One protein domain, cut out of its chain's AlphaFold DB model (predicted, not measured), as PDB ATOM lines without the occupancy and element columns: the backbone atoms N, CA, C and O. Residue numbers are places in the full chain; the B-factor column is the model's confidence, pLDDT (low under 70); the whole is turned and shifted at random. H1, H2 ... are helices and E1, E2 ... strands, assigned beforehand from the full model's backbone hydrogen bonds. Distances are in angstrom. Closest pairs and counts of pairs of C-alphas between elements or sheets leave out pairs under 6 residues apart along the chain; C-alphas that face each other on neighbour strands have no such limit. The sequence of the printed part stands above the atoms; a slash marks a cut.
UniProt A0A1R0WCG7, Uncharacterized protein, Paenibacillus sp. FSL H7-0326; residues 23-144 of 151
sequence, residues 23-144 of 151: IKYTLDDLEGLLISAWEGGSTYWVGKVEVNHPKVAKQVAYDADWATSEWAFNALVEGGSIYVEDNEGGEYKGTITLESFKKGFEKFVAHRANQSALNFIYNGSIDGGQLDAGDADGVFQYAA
ATOM      1  N   ILE A  23     130.992 129.693 109.718       93.94
ATOM      2  CA  ILE A  23     130.499 128.686 110.661       93.94
ATOM      3  C   ILE A  23     130.658 127.323 109.997       93.94
ATOM      4  O   ILE A  23     130.196 127.118 108.874       93.94
ATOM      5  N   LYS A  24     131.359 126.409 110.664       96.19
ATOM      6  CA  LYS A  24     131.608 125.058 110.157       96.19
ATOM      7  C   LYS A  24     130.559 124.090 110.686       96.19
ATOM      8  O   LYS A  24     130.255 124.114 111.874       96.19
ATOM      9  N   TYR A  25     130.089 123.215 109.811       97.12
ATOM     10  CA  TYR A  25     129.276 122.054 110.147       97.12
ATOM     11  C   TYR A  25     129.788 120.839 109.367       97.12
ATOM     12  O   TYR A  25     130.482 120.972 108.352       97.12
ATOM     13  N   THR A  26     129.455 119.658 109.856       97.50
ATOM     14  CA  THR A  26     129.796 118.354 109.295       97.50
ATOM     15  C   THR A  26     128.538 117.652 108.781       97.50
ATOM     16  O   THR A  26     127.429 118.164 108.912       97.50
ATOM     17  N   LEU A  27     128.693 116.485 108.149       98.00
ATOM     18  CA  LEU A  27     127.530 115.656 107.819       98.00
ATOM     19  C   LEU A  27     126.874 115.070 109.075       98.00
ATOM     20  O   LEU A  27     125.661 114.947 109.074       98.00
ATOM     21  N   ASP A  28     127.647 114.799 110.128       97.19
ATOM     22  CA  ASP A  28     127.153 114.317 111.427       97.19
ATOM     23  C   ASP A  28     126.215 115.345 112.084       97.19
ATOM     24  O   ASP A  28     125.115 115.010 112.516       97.19
ATOM     25  N   ASP A  29     126.570 116.637 112.028       97.75
ATOM     26  CA  ASP A  29     125.693 117.718 112.507       97.75
ATOM     27  C   ASP A  29     124.349 117.744 111.755       97.75
ATOM     28  O   ASP A  29     123.289 117.955 112.342       97.75
ATOM     29  N   LEU A  30     124.386 117.537 110.434       98.31
ATOM     30  CA  LEU A  30     123.177 117.513 109.610       98.31
ATOM     31  C   LEU A  30     122.359 116.234 109.819       98.31
ATOM     32  O   LEU A  30     121.131 116.297 109.797       98.31
ATOM     33  N   GLU A  31     123.013 115.094 110.021       98.00
ATOM     34  CA  GLU A  31     122.359 113.830 110.346       98.00
ATOM     35  C   GLU A  31     121.590 113.954 111.658       98.00
ATOM     36  O   GLU A  31     120.388 113.692 111.691       98.00
ATOM     37  N   GLY A  32     122.249 114.461 112.704       97.94
ATOM     38  CA  GLY A  32     121.631 114.695 114.004       97.94
ATOM     39  C   GLY A  32     120.408 115.610 113.913       97.94
ATOM     40  O   GLY A  32     119.379 115.320 114.523       97.94
ATOM     41  N   LEU A  33     120.474 116.669 113.098       98.25
ATOM     42  CA  LEU A  33     119.328 117.547 112.842       98.25
ATOM     43  C   LEU A  33     118.198 116.833 112.096       98.25
ATOM     44  O   LEU A  33     117.037 116.982 112.469       98.25
ATOM     45  N   LEU A  34     118.506 116.048 111.060       98.31
ATOM     46  CA  LEU A  34     117.478 115.319 110.319       98.31
ATOM     47  C   LEU A  34     116.775 114.302 111.220       98.31
ATOM     48  O   LEU A  34     115.548 114.254 111.226       98.31
ATOM     49  N   ILE A  35     117.536 113.524 111.988       97.31
ATOM     50  CA  ILE A  35     117.001 112.524 112.918       97.31
ATOM     51  C   ILE A  35     116.152 113.206 113.993       97.31
ATOM     52  O   ILE A  35     115.011 112.804 114.208       97.31
ATOM     53  N   SER A  36     116.659 114.274 114.615       97.75
ATOM     54  CA  SER A  36     115.938 114.998 115.674       97.75
ATOM     55  C   SER A  36     114.620 115.595 115.178       97.75
ATOM     56  O   SER A  36     113.605 115.520 115.874       97.75
ATOM     57  N   ALA A  37     114.601 116.137 113.956       97.88
ATOM     58  CA  ALA A  37     113.375 116.604 113.320       97.88
ATOM     59  C   ALA A  37     112.422 115.437 113.030       97.88
ATOM     60  O   ALA A  37     111.259 115.463 113.419       97.88
ATOM     61  N   TRP A  38     112.920 114.378 112.392       96.31
ATOM     62  CA  TRP A  38     112.097 113.254 111.958       96.31
ATOM     63  C   TRP A  38     111.459 112.501 113.131       96.31
ATOM     64  O   TRP A  38     110.287 112.132 113.068       96.31
ATOM     65  N   GLU A  39     112.221 112.243 114.192       94.88
ATOM     66  CA  GLU A  39     111.803 111.376 115.299       94.88
ATOM     67  C   GLU A  39     111.081 112.114 116.428       94.88
ATOM     68  O   GLU A  39     110.463 111.467 117.275       94.88
ATOM     69  N   GLY A  40     111.108 113.450 116.440       94.56
ATOM     70  CA  GLY A  40     110.423 114.221 117.478       94.56
ATOM     71  C   GLY A  40     110.015 115.636 117.092       94.56
ATOM     72  O   GLY A  40     108.949 116.083 117.506       94.56
ATOM     73  N   GLY A  41     110.823 116.345 116.304       97.19
ATOM     74  CA  GLY A  41     110.576 117.752 115.983       97.19
ATOM     75  C   GLY A  41     109.346 117.986 115.110       97.19
ATOM     76  O   GLY A  41     108.507 118.816 115.430       97.19
ATOM     77  N   SER A  42     109.214 117.226 114.028       97.69
ATOM     78  CA  SER A  42     108.233 117.451 112.960       97.69
ATOM     79  C   SER A  42     107.034 116.500 113.030       97.69
ATOM     80  O   SER A  42     106.110 116.587 112.221       97.69
ATOM     81  N   THR A  43     107.004 115.586 114.006       95.75
ATOM     82  CA  THR A  43     105.986 114.522 114.105       95.75
ATOM     83  C   THR A  43     104.565 115.044 114.329       95.75
ATOM     84  O   THR A  43     103.607 114.293 114.170       95.75
ATOM     85  N   TYR A  44     104.408 116.306 114.736       95.50
ATOM     86  CA  TYR A  44     103.102 116.908 115.006       95.50
ATOM     87  C   TYR A  44     102.396 117.441 113.751       95.50
ATOM     88  O   TYR A  44     101.171 117.552 113.774       95.50
ATOM     89  N   TRP A  45     103.133 117.757 112.680       96.62
ATOM     90  CA  TRP A  45     102.567 118.290 111.432       96.62
ATOM     91  C   TRP A  45     102.803 117.377 110.229       96.62
ATOM     92  O   TRP A  45     102.008 117.393 109.297       96.62
ATOM     93  N   VAL A  46     103.854 116.555 110.227       96.50
ATOM     94  CA  VAL A  46     104.133 115.640 109.114       96.50
ATOM     95  C   VAL A  46     103.127 114.489 109.109       96.50
ATOM     96  O   VAL A  46     103.031 113.724 110.068       96.50
ATOM     97  N   GLY A  47     102.395 114.334 108.006       94.38
ATOM     98  CA  GLY A  47     101.435 113.247 107.800       94.38
ATOM     99  C   GLY A  47     101.997 112.090 106.983       94.38
ATOM    100  O   GLY A  47     101.673 110.927 107.231       94.38
ATOM    101  N   LYS A  48     102.856 112.392 106.005       94.50
ATOM    102  CA  LYS A  48     103.425 111.388 105.108       94.50
ATOM    103  C   LYS A  48     104.862 111.728 104.738       94.50
ATOM    104  O   LYS A  48     105.190 112.875 104.449       94.50
ATOM    105  N   VAL A  49     105.698 110.689 104.695       94.38
ATOM    106  CA  VAL A  49     107.095 110.787 104.268       94.38
ATOM    107  C   VAL A  49     107.450 109.643 103.326       94.38
ATOM    108  O   VAL A  49     107.151 108.483 103.607       94.38
ATOM    109  N   GLU A  50     108.114 109.961 102.217       94.75
ATOM    110  CA  GLU A  50     108.617 108.981 101.251       94.75
ATOM    111  C   GLU A  50     110.073 109.281 100.896       94.75
ATOM    112  O   GLU A  50     110.399 110.338 100.361       94.75
ATOM    113  N   VAL A  51     110.965 108.327 101.165       95.12
ATOM    114  CA  VAL A  51     112.376 108.424 100.778       95.12
ATOM    115  C   VAL A  51     112.548 107.838  99.381       95.12
ATOM    116  O   VAL A  51     112.239 106.670  99.143       95.12
ATOM    117  N   ASN A  52     113.078 108.641  98.465       92.31
ATOM    118  CA  ASN A  52     113.333 108.273  97.082       92.31
ATOM    119  C   ASN A  52     114.841 108.161  96.846       92.31
ATOM    120  O   ASN A  52     115.543 109.168  96.767       92.31
ATOM    121  N   HIS A  53     115.345 106.935  96.683       81.88
ATOM    122  CA  HIS A  53     116.727 106.704  96.263       81.88
ATOM    123  C   HIS A  53     116.832 105.543  95.264       81.88
ATOM    124  O   HIS A  53     116.351 104.447  95.554       81.88
ATOM    125  N   PRO A  54     117.503 105.717  94.107       67.94
ATOM    126  CA  PRO A  54     117.530 104.697  93.058       67.94
ATOM    127  C   PRO A  54     118.385 103.461  93.388       67.94
ATOM    128  O   PRO A  54     118.282 102.457  92.688       67.94
ATOM    129  N   LYS A  55     119.263 103.526  94.399       72.31
ATOM    130  CA  LYS A  55     120.274 102.477  94.673       72.31
ATOM    131  C   LYS A  55     120.394 102.022  96.128       72.31
ATOM    132  O   LYS A  55     121.054 101.026  96.390       72.31
ATOM    133  N   VAL A  56     119.786 102.740  97.069       76.56
ATOM    134  CA  VAL A  56     119.933 102.478  98.508       76.56
ATOM    135  C   VAL A  56     118.565 102.031  98.971       76.56
ATOM    136  O   VAL A  56     117.721 102.837  99.351       76.56
ATOM    137  N   ALA A  57     118.314 100.734  98.830       83.06
ATOM    138  CA  ALA A  57     117.065 100.149  99.277       83.06
ATOM    139  C   ALA A  57     116.969 100.243 100.802       83.06
ATOM    140  O   ALA A  57     117.966 100.053 101.496       83.06
ATOM    141  N   LYS A  58     115.755 100.432 101.324       83.31
ATOM    142  CA  LYS A  58     115.494 100.405 102.770       83.31
ATOM    143  C   LYS A  58     115.980  99.111 103.437       83.31
ATOM    144  O   LYS A  58     116.355  99.125 104.599       83.31
ATOM    145  N   GLN A  59     116.033  98.007 102.691       83.81
ATOM    146  CA  GLN A  59     116.566  96.737 103.185       83.81
ATOM    147  C   GLN A  59     118.022  96.837 103.665       83.81
ATOM    148  O   GLN A  59     118.366  96.195 104.647       83.81
ATOM    149  N   VAL A  60     118.841  97.692 103.041       80.44
ATOM    150  CA  VAL A  60     120.234  97.912 103.464       80.44
ATOM    151  C   VAL A  60     120.290  98.433 104.902       80.44
ATOM    152  O   VAL A  60     121.154  98.015 105.660       80.44
ATOM    153  N   ALA A  61     119.343  99.292 105.285       82.94
ATOM    154  CA  ALA A  61     119.237  99.820 106.642       82.94
ATOM    155  C   ALA A  61     118.893  98.724 107.655       82.94
ATOM    156  O   ALA A  61     119.535  98.624 108.693       82.94
ATOM    157  N   TYR A  62     117.917  97.868 107.327       79.44
ATOM    158  CA  TYR A  62     117.531  96.747 108.188       79.44
ATOM    159  C   TYR A  62     118.679  95.758 108.395       79.44
ATOM    160  O   TYR A  62     118.905  95.310 109.515       79.44
ATOM    161  N   ASP A  63     119.414  95.437 107.330       87.38
ATOM    162  CA  ASP A  63     120.540  94.501 107.400       87.38
ATOM    163  C   ASP A  63     121.737  95.089 108.178       87.38
ATOM    164  O   ASP A  63     122.574  94.337 108.677       87.38
ATOM    165  N   ALA A  64     121.811  96.421 108.283       85.62
ATOM    166  CA  ALA A  64     122.859  97.168 108.976       85.62
ATOM    167  C   ALA A  64     122.456  97.683 110.377       85.62
ATOM    168  O   ALA A  64     123.256  98.379 110.998       85.62
ATOM    169  N   ASP A  65     121.262  97.328 110.873       88.56
ATOM    170  CA  ASP A  65     120.699  97.779 112.163       88.56
ATOM    171  C   ASP A  65     120.577  99.312 112.293       88.56
ATOM    172  O   ASP A  65     120.789  99.887 113.356       88.56
ATOM    173  N   TRP A  66     120.248  99.988 111.187       89.88
ATOM    174  CA  TRP A  66     120.013 101.435 111.158       89.88
ATOM    175  C   TRP A  66     118.545 101.779 111.413       89.88
ATOM    176  O   TRP A  66     117.621 101.112 110.925       89.88
ATOM    177  N   ALA A  67     118.316 102.903 112.085       91.12
ATOM    178  CA  ALA A  67     117.028 103.568 112.118       91.12
ATOM    179  C   ALA A  67     116.602 104.016 110.708       91.12
ATOM    180  O   ALA A  67     117.398 104.236 109.791       91.12
ATOM    181  N   THR A  68     115.288 104.177 110.510       91.31
ATOM    182  CA  THR A  68     114.757 104.643 109.213       91.31
ATOM    183  C   THR A  68     115.214 106.075 108.892       91.31
ATOM    184  O   THR A  68     115.378 106.404 107.719       91.31
ATOM    185  N   SER A  69     115.432 106.897 109.917       93.81
ATOM    186  CA  SER A  69     115.918 108.278 109.844       93.81
ATOM    187  C   SER A  69     117.391 108.348 109.401       93.81
ATOM    188  O   SER A  69     117.697 109.073 108.454       93.81
ATOM    189  N   GLU A  70     118.270 107.517 109.974       94.50
ATOM    190  CA  GLU A  70     119.677 107.349 109.552       94.50
ATOM    191  C   GLU A  70     119.761 106.934 108.074       94.50
ATOM    192  O   GLU A  70     120.459 107.539 107.258       94.50
ATOM    193  N   TRP A  71     118.950 105.949 107.672       94.31
ATOM    194  CA  TRP A  71     118.863 105.547 106.268       94.31
ATOM    195  C   TRP A  71     118.388 106.673 105.347       94.31
ATOM    196  O   TRP A  71     118.914 106.819 104.239       94.31
ATOM    197  N   ALA A  72     117.401 107.462 105.777       95.06
ATOM    198  CA  ALA A  72     116.900 108.590 105.003       95.06
ATOM    199  C   ALA A  72     117.985 109.659 104.808       95.06
ATOM    200  O   ALA A  72     118.134 110.176 103.698       95.06
ATOM    201  N   PHE A  73     118.784 109.943 105.840       96.38
ATOM    202  CA  PHE A  73     119.916 110.857 105.717       96.38
ATOM    203  C   PHE A  73     120.991 110.306 104.772       96.38
ATOM    204  O   PHE A  73     121.406 111.005 103.847       96.38
ATOM    205  N   ASN A  74     121.368 109.033 104.910       94.88
ATOM    206  CA  ASN A  74     122.297 108.391 103.979       94.88
ATOM    207  C   ASN A  74     121.777 108.431 102.528       94.88
ATOM    208  O   ASN A  74     122.531 108.691 101.593       94.88
ATOM    209  N   ALA A  75     120.470 108.244 102.319       95.00
ATOM    210  CA  ALA A  75     119.855 108.407 101.005       95.00
ATOM    211  C   ALA A  75     120.018 109.837 100.455       95.00
ATOM    212  O   ALA A  75     120.265 109.987  99.261       95.00
ATOM    213  N   LEU A  76     119.935 110.885 101.284       96.44
ATOM    214  CA  LEU A  76     120.244 112.252 100.842       96.44
ATOM    215  C   LEU A  76     121.714 112.404 100.438       96.44
ATOM    216  O   LEU A  76     121.999 113.025  99.411       96.44
ATOM    217  N   VAL A  77     122.638 111.847 101.230       96.06
ATOM    218  CA  VAL A  77     124.087 111.897 100.961       96.06
ATOM    219  C   VAL A  77     124.422 111.267  99.609       96.06
ATOM    220  O   VAL A  77     125.205 111.830  98.846       96.06
ATOM    221  N   GLU A  78     123.752 110.168  99.271       94.88
ATOM    222  CA  GLU A  78     123.919 109.443  98.007       94.88
ATOM    223  C   GLU A  78     123.144 110.061  96.817       94.88
ATOM    224  O   GLU A  78     123.182 109.546  95.695       94.88
ATOM    225  N   GLY A  79     122.491 111.212  97.019       95.25
ATOM    226  CA  GLY A  79     121.843 111.993  95.959       95.25
ATOM    227  C   GLY A  79     120.352 111.710  95.760       95.25
ATOM    228  O   GLY A  79     119.793 112.057  94.719       95.25
ATOM    229  N   GLY A  80     119.704 111.079  96.734       96.12
ATOM    230  CA  GLY A  80     118.254 110.907  96.780       96.12
ATOM    231  C   GLY A  80     117.525 112.104  97.364       96.12
ATOM    232  O   GLY A  80     118.067 113.202  97.518       96.12
ATOM    233  N   SER A  81     116.261 111.868  97.693       97.25
ATOM    234  CA  SER A  81     115.389 112.876  98.273       97.25
ATOM    235  C   SER A  81     114.389 112.291  99.263       97.25
ATOM    236  O   SER A  81     114.126 111.090  99.278       97.25
ATOM    237  N   ILE A  82     113.811 113.165 100.079       97.56
ATOM    238  CA  ILE A  82     112.709 112.858 100.987       97.56
ATOM    239  C   ILE A  82     111.529 113.732 100.572       97.56
ATOM    240  O   ILE A  82     111.605 114.957 100.635       97.56
ATOM    241  N   TYR A  83     110.445 113.113 100.123       97.38
ATOM    242  CA  TYR A  83     109.160 113.781  99.967       97.38
ATOM    243  C   TYR A  83     108.460 113.835 101.322       97.38
ATOM    244  O   TYR A  83     108.419 112.826 102.027       97.38
ATOM    245  N   VAL A  84     107.903 114.993 101.660       96.50
ATOM    246  CA  VAL A  84     107.127 115.210 102.883       96.50
ATOM    247  C   VAL A  84     105.801 115.870 102.545       96.50
ATOM    248  O   VAL A  84     105.724 116.675 101.616       96.50
ATOM    249  N   GLU A  85     104.776 115.533 103.310       96.50
ATOM    250  CA  GLU A  85     103.426 116.074 103.192       96.50
ATOM    251  C   GLU A  85     102.829 116.225 104.591       96.50
ATOM    252  O   GLU A  85     103.063 115.381 105.466       96.50
ATOM    253  N   ASP A  86     102.099 117.315 104.810       96.75
ATOM    254  CA  ASP A  86     101.449 117.614 106.079       96.75
ATOM    255  C   ASP A  86     100.303 116.639 106.410       96.75
ATOM    256  O   ASP A  86      99.826 115.868 105.574       96.75
ATOM    257  N   ASN A  87      99.871 116.648 107.669       94.12
ATOM    258  CA  ASN A  87      98.825 115.773 108.186       94.12
ATOM    259  C   ASN A  87      97.397 116.313 107.992       94.12
ATOM    260  O   ASN A  87      96.447 115.595 108.313       94.12
ATOM    261  N   GLU A  88      97.225 117.504 107.410       89.00
ATOM    262  CA  GLU A  88      95.931 118.153 107.159       89.00
ATOM    263  C   GLU A  88      95.452 118.012 105.702       89.00
ATOM    264  O   GLU A  88      94.551 118.715 105.248       89.00
ATOM    265  N   GLY A  89      95.983 117.029 104.969       78.38
ATOM    266  CA  GLY A  89      95.488 116.658 103.639       78.38
ATOM    267  C   GLY A  89      96.331 117.162 102.468       78.38
ATOM    268  O   GLY A  89      95.840 117.161 101.335       78.38
ATOM    269  N   GLY A  90      97.584 117.548 102.716       83.44
ATOM    270  CA  GLY A  90      98.589 117.745 101.673       83.44
ATOM    271  C   GLY A  90      98.603 119.133 101.039       83.44
ATOM    272  O   GLY A  90      99.043 119.276  99.889       83.44
ATOM    273  N   GLU A  91      98.113 120.146 101.761       91.81
ATOM    274  CA  GLU A  91      98.277 121.552 101.381       91.81
ATOM    275  C   GLU A  91      99.765 121.914 101.308       91.81
ATOM    276  O   GLU A  91     100.215 122.524 100.332       91.81
ATOM    277  N   TYR A  92     100.542 121.450 102.289       94.06
ATOM    278  CA  TYR A  92     101.974 121.676 102.382       94.06
ATOM    279  C   TYR A  92     102.733 120.394 102.073       94.06
ATOM    280  O   TYR A  92     102.738 119.417 102.820       94.06
ATOM    281  N   LYS A  93     103.446 120.427 100.951       96.25
ATOM    282  CA  LYS A  93     104.310 119.337 100.507       96.25
ATOM    283  C   LYS A  93     105.637 119.858 100.002       96.25
ATOM    284  O   LYS A  93     105.711 120.919  99.383       96.25
ATOM    285  N   GLY A  94     106.683 119.096 100.273       96.75
ATOM    286  CA  GLY A  94     108.056 119.489 100.006       96.75
ATOM    287  C   GLY A  94     108.893 118.312  99.543       96.75
ATOM    288  O   GLY A  94     108.539 117.147  99.719       96.75
ATOM    289  N   THR A  95     110.022 118.614  98.915       98.06
ATOM    290  CA  THR A  95     111.041 117.615  98.599       98.06
ATOM    291  C   THR A  95     112.372 118.105  99.125       98.06
ATOM    292  O   THR A  95     112.890 119.128  98.684       98.06
ATOM    293  N   ILE A  96     112.921 117.349 100.064       98.50
ATOM    294  CA  ILE A  96     114.201 117.621 100.693       98.50
ATOM    295  C   ILE A  96     115.278 116.851  99.933       98.50
ATOM    296  O   ILE A  96     115.170 115.642  99.742       98.50
ATOM    297  N   THR A  97     116.323 117.548  99.504       98.31
ATOM    298  CA  THR A  97     117.585 116.970  99.019       98.31
ATOM    299  C   THR A  97     118.699 117.360  99.986       98.31
ATOM    300  O   THR A  97     118.513 118.255 100.810       98.31
ATOM    301  N   LEU A  98     119.897 116.773  99.870       98.38
ATOM    302  CA  LEU A  98     121.035 117.243 100.672       98.38
ATOM    303  C   LEU A  98     121.311 118.746 100.466       98.38
ATOM    304  O   LEU A  98     121.683 119.449 101.403       98.38
ATOM    305  N   GLU A  99     121.128 119.253  99.244       98.56
ATOM    306  CA  GLU A  99     121.325 120.671  98.938       98.56
ATOM    307  C   GLU A  99     120.266 121.552  99.609       98.56
ATOM    308  O   GLU A  99     120.615 122.570 100.210       98.56
ATOM    309  N   SER A 100     118.982 121.176  99.538       98.62
ATOM    310  CA  SER A 100     117.933 121.962 100.194       98.62
ATOM    311  C   SER A 100     118.039 121.880 101.715       98.62
ATOM    312  O   SER A 100     117.802 122.885 102.377       98.62
ATOM    313  N   PHE A 101     118.494 120.750 102.265       98.62
ATOM    314  CA  PHE A 101     118.737 120.593 103.696       98.62
ATOM    315  C   PHE A 101     119.860 121.508 104.200       98.62
ATOM    316  O   PHE A 101     119.672 122.241 105.170       98.62
ATOM    317  N   LYS A 102     120.986 121.584 103.476       98.62
ATOM    318  CA  LYS A 102     122.066 122.549 103.763       98.62
ATOM    319  C   LYS A 102     121.575 123.996 103.713       98.62
ATOM    320  O   LYS A 102     121.850 124.767 104.625       98.62
ATOM    321  N   LYS A 103     120.799 124.357 102.684       98.44
ATOM    322  CA  LYS A 103     120.195 125.698 102.579       98.44
ATOM    323  C   LYS A 103     119.197 125.973 103.704       98.44
ATOM    324  O   LYS A 103     119.111 127.104 104.174       98.44
ATOM    325  N   GLY A 104     118.445 124.958 104.126       98.50
ATOM    326  CA  GLY A 104     117.533 125.038 105.262       98.50
ATOM    327  C   GLY A 104     118.283 125.349 106.552       98.50
ATOM    328  O   GLY A 104     117.917 126.277 107.271       98.50
ATOM    329  N   PHE A 105     119.404 124.664 106.775       98.19
ATOM    330  CA  PHE A 105     120.277 124.918 107.914       98.19
ATOM    331  C   PHE A 105     120.886 126.328 107.885       98.19
ATOM    332  O   PHE A 105     120.834 127.048 108.878       98.19
ATOM    333  N   GLU A 106     121.389 126.782 106.734       97.00
ATOM    334  CA  GLU A 106     121.903 128.150 106.571       97.00
ATOM    335  C   GLU A 106     120.836 129.215 106.879       97.00
ATOM    336  O   GLU A 106     121.115 130.195 107.577       97.00
ATOM    337  N   LYS A 107     119.599 129.013 106.403       97.56
ATOM    338  CA  LYS A 107     118.464 129.897 106.706       97.56
ATOM    339  C   LYS A 107     118.128 129.907 108.191       97.56
ATOM    340  O   LYS A 107     117.922 130.986 108.745       97.56
ATOM    341  N   PHE A 108     118.112 128.742 108.831       97.56
ATOM    342  CA  PHE A 108     117.889 128.628 110.267       97.56
ATOM    343  C   PHE A 108     118.952 129.400 111.060       97.56
ATOM    344  O   PHE A 108     118.615 130.243 111.891       97.56
ATOM    345  N   VAL A 109     120.238 129.209 110.752       96.25
ATOM    346  CA  VAL A 109     121.331 129.935 111.417       96.25
ATOM    347  C   VAL A 109     121.199 131.446 111.218       96.25
ATOM    348  O   VAL A 109     121.356 132.207 112.174       96.25
ATOM    349  N   ALA A 110     120.861 131.903 110.009       94.81
ATOM    350  CA  ALA A 110     120.625 133.320 109.740       94.81
ATOM    351  C   ALA A 110     119.425 133.874 110.532       94.81
ATOM    352  O   ALA A 110     119.498 134.975 111.081       94.81
ATOM    353  N   HIS A 111     118.340 133.103 110.642       94.75
ATOM    354  CA  HIS A 111     117.183 133.454 111.463       94.75
ATOM    355  C   HIS A 111     117.573 133.611 112.942       94.75
ATOM    356  O   HIS A 111     117.279 134.640 113.554       94.75
ATOM    357  N   ARG A 112     118.323 132.652 113.492       94.75
ATOM    358  CA  ARG A 112     118.833 132.699 114.871       94.75
ATOM    359  C   ARG A 112     119.810 133.851 115.104       94.75
ATOM    360  O   ARG A 112     119.757 134.499 116.149       94.75
ATOM    361  N   ALA A 113     120.661 134.165 114.128       92.81
ATOM    362  CA  ALA A 113     121.565 135.313 114.190       92.81
ATOM    363  C   ALA A 113     120.797 136.640 114.299       92.81
ATOM    364  O   ALA A 113     121.146 137.482 115.126       92.81
ATOM    365  N   ASN A 114     119.706 136.798 113.541       91.94
ATOM    366  CA  ASN A 114     118.840 137.981 113.619       91.94
ATOM    367  C   ASN A 114     118.152 138.133 114.986       91.94
ATOM    368  O   ASN A 114     117.804 139.244 115.378       91.94
ATOM    369  N   GLN A 115     117.992 137.036 115.728       92.62
ATOM    370  CA  GLN A 115     117.463 137.021 117.094       92.62
ATOM    371  C   GLN A 115     118.557 137.115 118.168       92.62
ATOM    372  O   GLN A 115     118.256 137.048 119.357       92.62
ATOM    373  N   SER A 116     119.828 137.272 117.778       88.38
ATOM    374  CA  SER A 116     120.982 137.206 118.688       88.38
ATOM    375  C   SER A 116     121.057 135.890 119.489       88.38
ATOM    376  O   SER A 116     121.547 135.870 120.615       88.38
ATOM    377  N   ALA A 117     120.584 134.783 118.905       91.94
ATOM    378  CA  ALA A 117     120.390 133.490 119.562       91.94
ATOM    379  C   ALA A 117     121.290 132.387 118.966       91.94
ATOM    380  O   ALA A 117     120.803 131.373 118.469       91.94
ATOM    381  N   LEU A 118     122.612 132.600 119.003       92.88
ATOM    382  CA  LEU A 118     123.644 131.698 118.457       92.88
ATOM    383  C   LEU A 118     124.374 130.884 119.545       92.88
ATOM    384  O   LEU A 118     125.582 130.668 119.473       92.88
ATOM    385  N   ASN A 119     123.651 130.444 120.578       93.50
ATOM    386  CA  ASN A 119     124.193 129.677 121.712       93.50
ATOM    387  C   ASN A 119     124.683 128.262 121.346       93.50
ATOM    388  O   ASN A 119     125.332 127.622 122.165       93.50
ATOM    389  N   PHE A 120     124.406 127.802 120.127       94.88
ATOM    390  CA  PHE A 120     124.831 126.518 119.567       94.88
ATOM    391  C   PHE A 120     126.098 126.624 118.700       94.88
ATOM    392  O   PHE A 120     126.433 125.697 117.968       94.88
ATOM    393  N   ILE A 121     126.798 127.765 118.727       94.94
ATOM    394  CA  ILE A 121     128.067 127.949 118.012       94.94
ATOM    395  C   ILE A 121     129.202 128.052 119.023       94.94
ATOM    396  O   ILE A 121     129.305 129.027 119.771       94.94
ATOM    397  N   TYR A 122     130.114 127.084 118.984       93.50
ATOM    398  CA  TYR A 122     131.306 127.058 119.819       93.50
ATOM    399  C   TYR A 122     132.566 126.979 118.955       93.50
ATOM    400  O   TYR A 122     132.701 126.129 118.080       93.50
ATOM    401  N   ASN A 123     133.510 127.899 119.181       92.31
ATOM    402  CA  ASN A 123     134.776 127.963 118.441       92.31
ATOM    403  C   ASN A 123     134.601 127.945 116.899       92.31
ATOM    404  O   ASN A 123     135.330 127.268 116.171       92.31
ATOM    405  N   GLY A 124     133.590 128.667 116.399       92.38
ATOM    406  CA  GLY A 124     133.283 128.766 114.966       92.38
ATOM    407  C   GLY A 124     132.713 127.489 114.335       92.38
ATOM    408  O   GLY A 124     132.691 127.381 113.109       92.38
ATOM    409  N   SER A 125     132.281 126.527 115.147       95.25
ATOM    410  CA  SER A 125     131.652 125.281 114.701       95.25
ATOM    411  C   SER A 125     130.324 125.077 115.422       95.25
ATOM    412  O   SER A 125     130.089 125.677 116.473       95.25
ATOM    413  N   ILE A 126     129.454 124.267 114.834       95.44
ATOM    414  CA  ILE A 126     128.187 123.881 115.450       95.44
ATOM    415  C   ILE A 126     128.448 122.972 116.658       95.44
ATOM    416  O   ILE A 126     129.317 122.106 116.617       95.44
ATOM    417  N   ASP A 127     127.708 123.211 117.737       95.25
ATOM    418  CA  ASP A 127     127.512 122.290 118.854       95.25
ATOM    419  C   ASP A 127     126.082 121.751 118.754       95.25
ATOM    420  O   ASP A 127     125.131 122.362 119.252       95.25
ATOM    421  N   GLY A 128     125.924 120.630 118.046       91.06
ATOM    422  CA  GLY A 128     124.617 120.025 117.783       91.06
ATOM    423  C   GLY A 128     123.848 119.652 119.054       91.06
ATOM    424  O   GLY A 128     122.624 119.662 119.040       91.06
ATOM    425  N   GLY A 129     124.534 119.426 120.183       91.81
ATOM    426  CA  GLY A 129     123.891 119.134 121.469       91.81
ATOM    427  C   GLY A 129     123.136 120.320 122.085       91.81
ATOM    428  O   GLY A 129     122.428 120.139 123.075       91.81
ATOM    429  N   GLN A 130     123.292 121.525 121.529       96.00
ATOM    430  CA  GLN A 130     122.541 122.725 121.915       96.00
ATOM    431  C   GLN A 130     121.315 122.987 121.030       96.00
ATOM    432  O   GLN A 130     120.598 123.953 121.291       96.00
ATOM    433  N   LEU A 131     121.100 122.184 119.986       95.94
ATOM    434  CA  LEU A 131     119.937 122.271 119.108       95.94
ATOM    435  C   LEU A 131     118.944 121.189 119.523       95.94
ATOM    436  O   LEU A 131     119.286 120.008 119.567       95.94
ATOM    437  N   ASP A 132     117.725 121.597 119.864       95.50
ATOM    438  CA  ASP A 132     116.678 120.662 120.263       95.50
ATOM    439  C   ASP A 132     115.806 120.219 119.075       95.50
ATOM    440  O   ASP A 132     116.036 120.569 117.915       95.50
ATOM    441  N   ALA A 133     114.786 119.411 119.368       96.75
ATOM    442  CA  ALA A 133     113.859 118.916 118.359       96.75
ATOM    443  C   ALA A 133     113.085 120.043 117.641       96.75
ATOM    444  O   ALA A 133     112.781 119.900 116.460       96.75
ATOM    445  N   GLY A 134     112.787 121.161 118.311       96.81
ATOM    446  CA  GLY A 134     112.100 122.305 117.705       96.81
ATOM    447  C   GLY A 134     113.024 123.121 116.800       96.81
ATOM    448  O   GLY A 134     112.626 123.538 115.713       96.81
ATOM    449  N   ASP A 135     114.287 123.290 117.197       97.38
ATOM    450  CA  ASP A 135     115.303 123.882 116.324       97.38
ATOM    451  C   ASP A 135     115.514 123.019 115.061       97.38
ATOM    452  O   ASP A 135     115.567 123.534 113.940       97.38
ATOM    453  N   ALA A 136     115.579 121.695 115.234       98.31
ATOM    454  CA  ALA A 136     115.698 120.734 114.142       98.31
ATOM    455  C   ALA A 136     114.486 120.766 113.194       98.31
ATOM    456  O   ALA A 136     114.656 120.747 111.972       98.31
ATOM    457  N   ASP A 137     113.273 120.880 113.736       98.44
ATOM    458  CA  ASP A 137     112.052 121.055 112.950       98.44
ATOM    459  C   ASP A 137     112.102 122.318 112.078       98.44
ATOM    460  O   ASP A 137     111.828 122.252 110.879       98.44
ATOM    461  N   GLY A 138     112.564 123.447 112.622       98.12
ATOM    462  CA  GLY A 138     112.753 124.673 111.845       98.12
ATOM    463  C   GLY A 138     113.688 124.474 110.642       98.12
ATOM    464  O   GLY A 138     113.386 124.921 109.532       98.12
ATOM    465  N   VAL A 139     114.801 123.751 110.822       98.44
ATOM    466  CA  VAL A 139     115.707 123.377 109.718       98.44
ATOM    467  C   VAL A 139     114.980 122.522 108.677       98.44
ATOM    468  O   VAL A 139     115.098 122.781 107.474       98.44
ATOM    469  N   PHE A 140     114.217 121.529 109.128       98.38
ATOM    470  CA  PHE A 140     113.473 120.607 108.274       98.38
ATOM    471  C   PHE A 140     112.402 121.329 107.443       98.38
ATOM    472  O   PHE A 140     112.314 121.122 106.231       98.38
ATOM    473  N   GLN A 141     111.665 122.264 108.046       98.38
ATOM    474  CA  GLN A 141     110.692 123.107 107.352       98.38
ATOM    475  C   GLN A 141     111.351 124.039 106.331       98.38
ATOM    476  O   GLN A 141     110.929 124.084 105.173       98.38
ATOM    477  N   TYR A 142     112.448 124.719 106.692       98.62
ATOM    478  CA  TYR A 142     113.187 125.531 105.722       98.62
ATOM    479  C   TYR A 142     113.737 124.694 104.562       98.62
ATOM    480  O   TYR A 142     113.817 125.193 103.436       98.62
ATOM    481  N   ALA A 143     114.106 123.437 104.807       98.56
ATOM    482  CA  ALA A 143     114.565 122.523 103.770       98.56
ATOM    483  C   ALA A 143     113.436 122.058 102.837       98.56
ATOM    484  O   ALA A 143     113.679 121.877 101.639       98.56
ATOM    485  N   ALA A 144     112.228 121.859 103.372       98.12
ATOM    486  CA  ALA A 144     111.059 121.384 102.636       98.12
ATOM    487  C   ALA A 144     110.345 122.500 101.857       98.12
ATOM    488  O   ALA A 144     109.985 122.303 100.695       98.12
TER     489      ALA A 144
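AT A GLANCE: This is residues 23 to 144 of the 151 residues of an uncharacterized protein of Paenibacillus sp. FSL H7-0326 (UniProt A0A1R0WCG7). A small three-stranded sheet, E1 to E3, forms a wall with H3 and H5 over one face, and H1 near the middle packs on both helices. H4 runs away from the sheet, crossing H5, toward the long loop of residues 115 to 132; H2 lies toward the opposite end. The 122 printed residues hold five named helices and three named strands in the order H1 E1 H2 H3 E2 E3 H4 H5, class mixed; the sheet is antiparallel, order E1 E2 E3. The whole is compact, radius of gyration of the C-alphas 14.3 A, spanning 42 by 33 by 22 A.

IN THESE COORDINATES: H1, residues 27 to 41, begins at C-alpha (127.530, 115.656, 107.819) and is 18.9 A long. E1 is 46 to 52, 16.8 A; H2 58 to 63; H3 68 to 77, 14.4 A; E2 81 to 86, 16.7 A; E3 93 to 96. H4, 98 to 114, measures 24.5 A; H5, 133 to 144, measures 16.2 A and ends at (111.059, 121.384, 102.636).

HOW THE PARTS SIT: E1 pairs with E2 through N 50 and O 83, 2.9 A; the hairpin E2 and E3 has N 84 and O 94 at 3.0 A. H3 and H5 on the same face make two layers, helices over one side of a sheet; H5 stands up from it at 62 degrees. H4 only grazes the sheet. H1 touches H5, C-alphas of Gly 41 and Ala 133 closest at 4.2 A, about perpendicular at 76 degrees. H1 touches H3, Ile 35 and Ser 69 closest at 5.4 A between C-alphas. H4 touches H5 at a steep tilt of 57 degrees, closest C-alphas Gly 104 and Ala 143, 4.2 A. H2 touches H3, closest C-alphas Ala 61 and Trp 71, 5.8 A. In H1 to H5 every O i to N i+4 pair is within hydrogen-bond range.

THE WHOLE: The farthest C-alphas, Asp 63 and Ser 116, are 44.2 A apart. The printed part has no cut; the link H4 to H5 is long. Mean pLDDT of the printed part is 94.0, with residue 54 under 70.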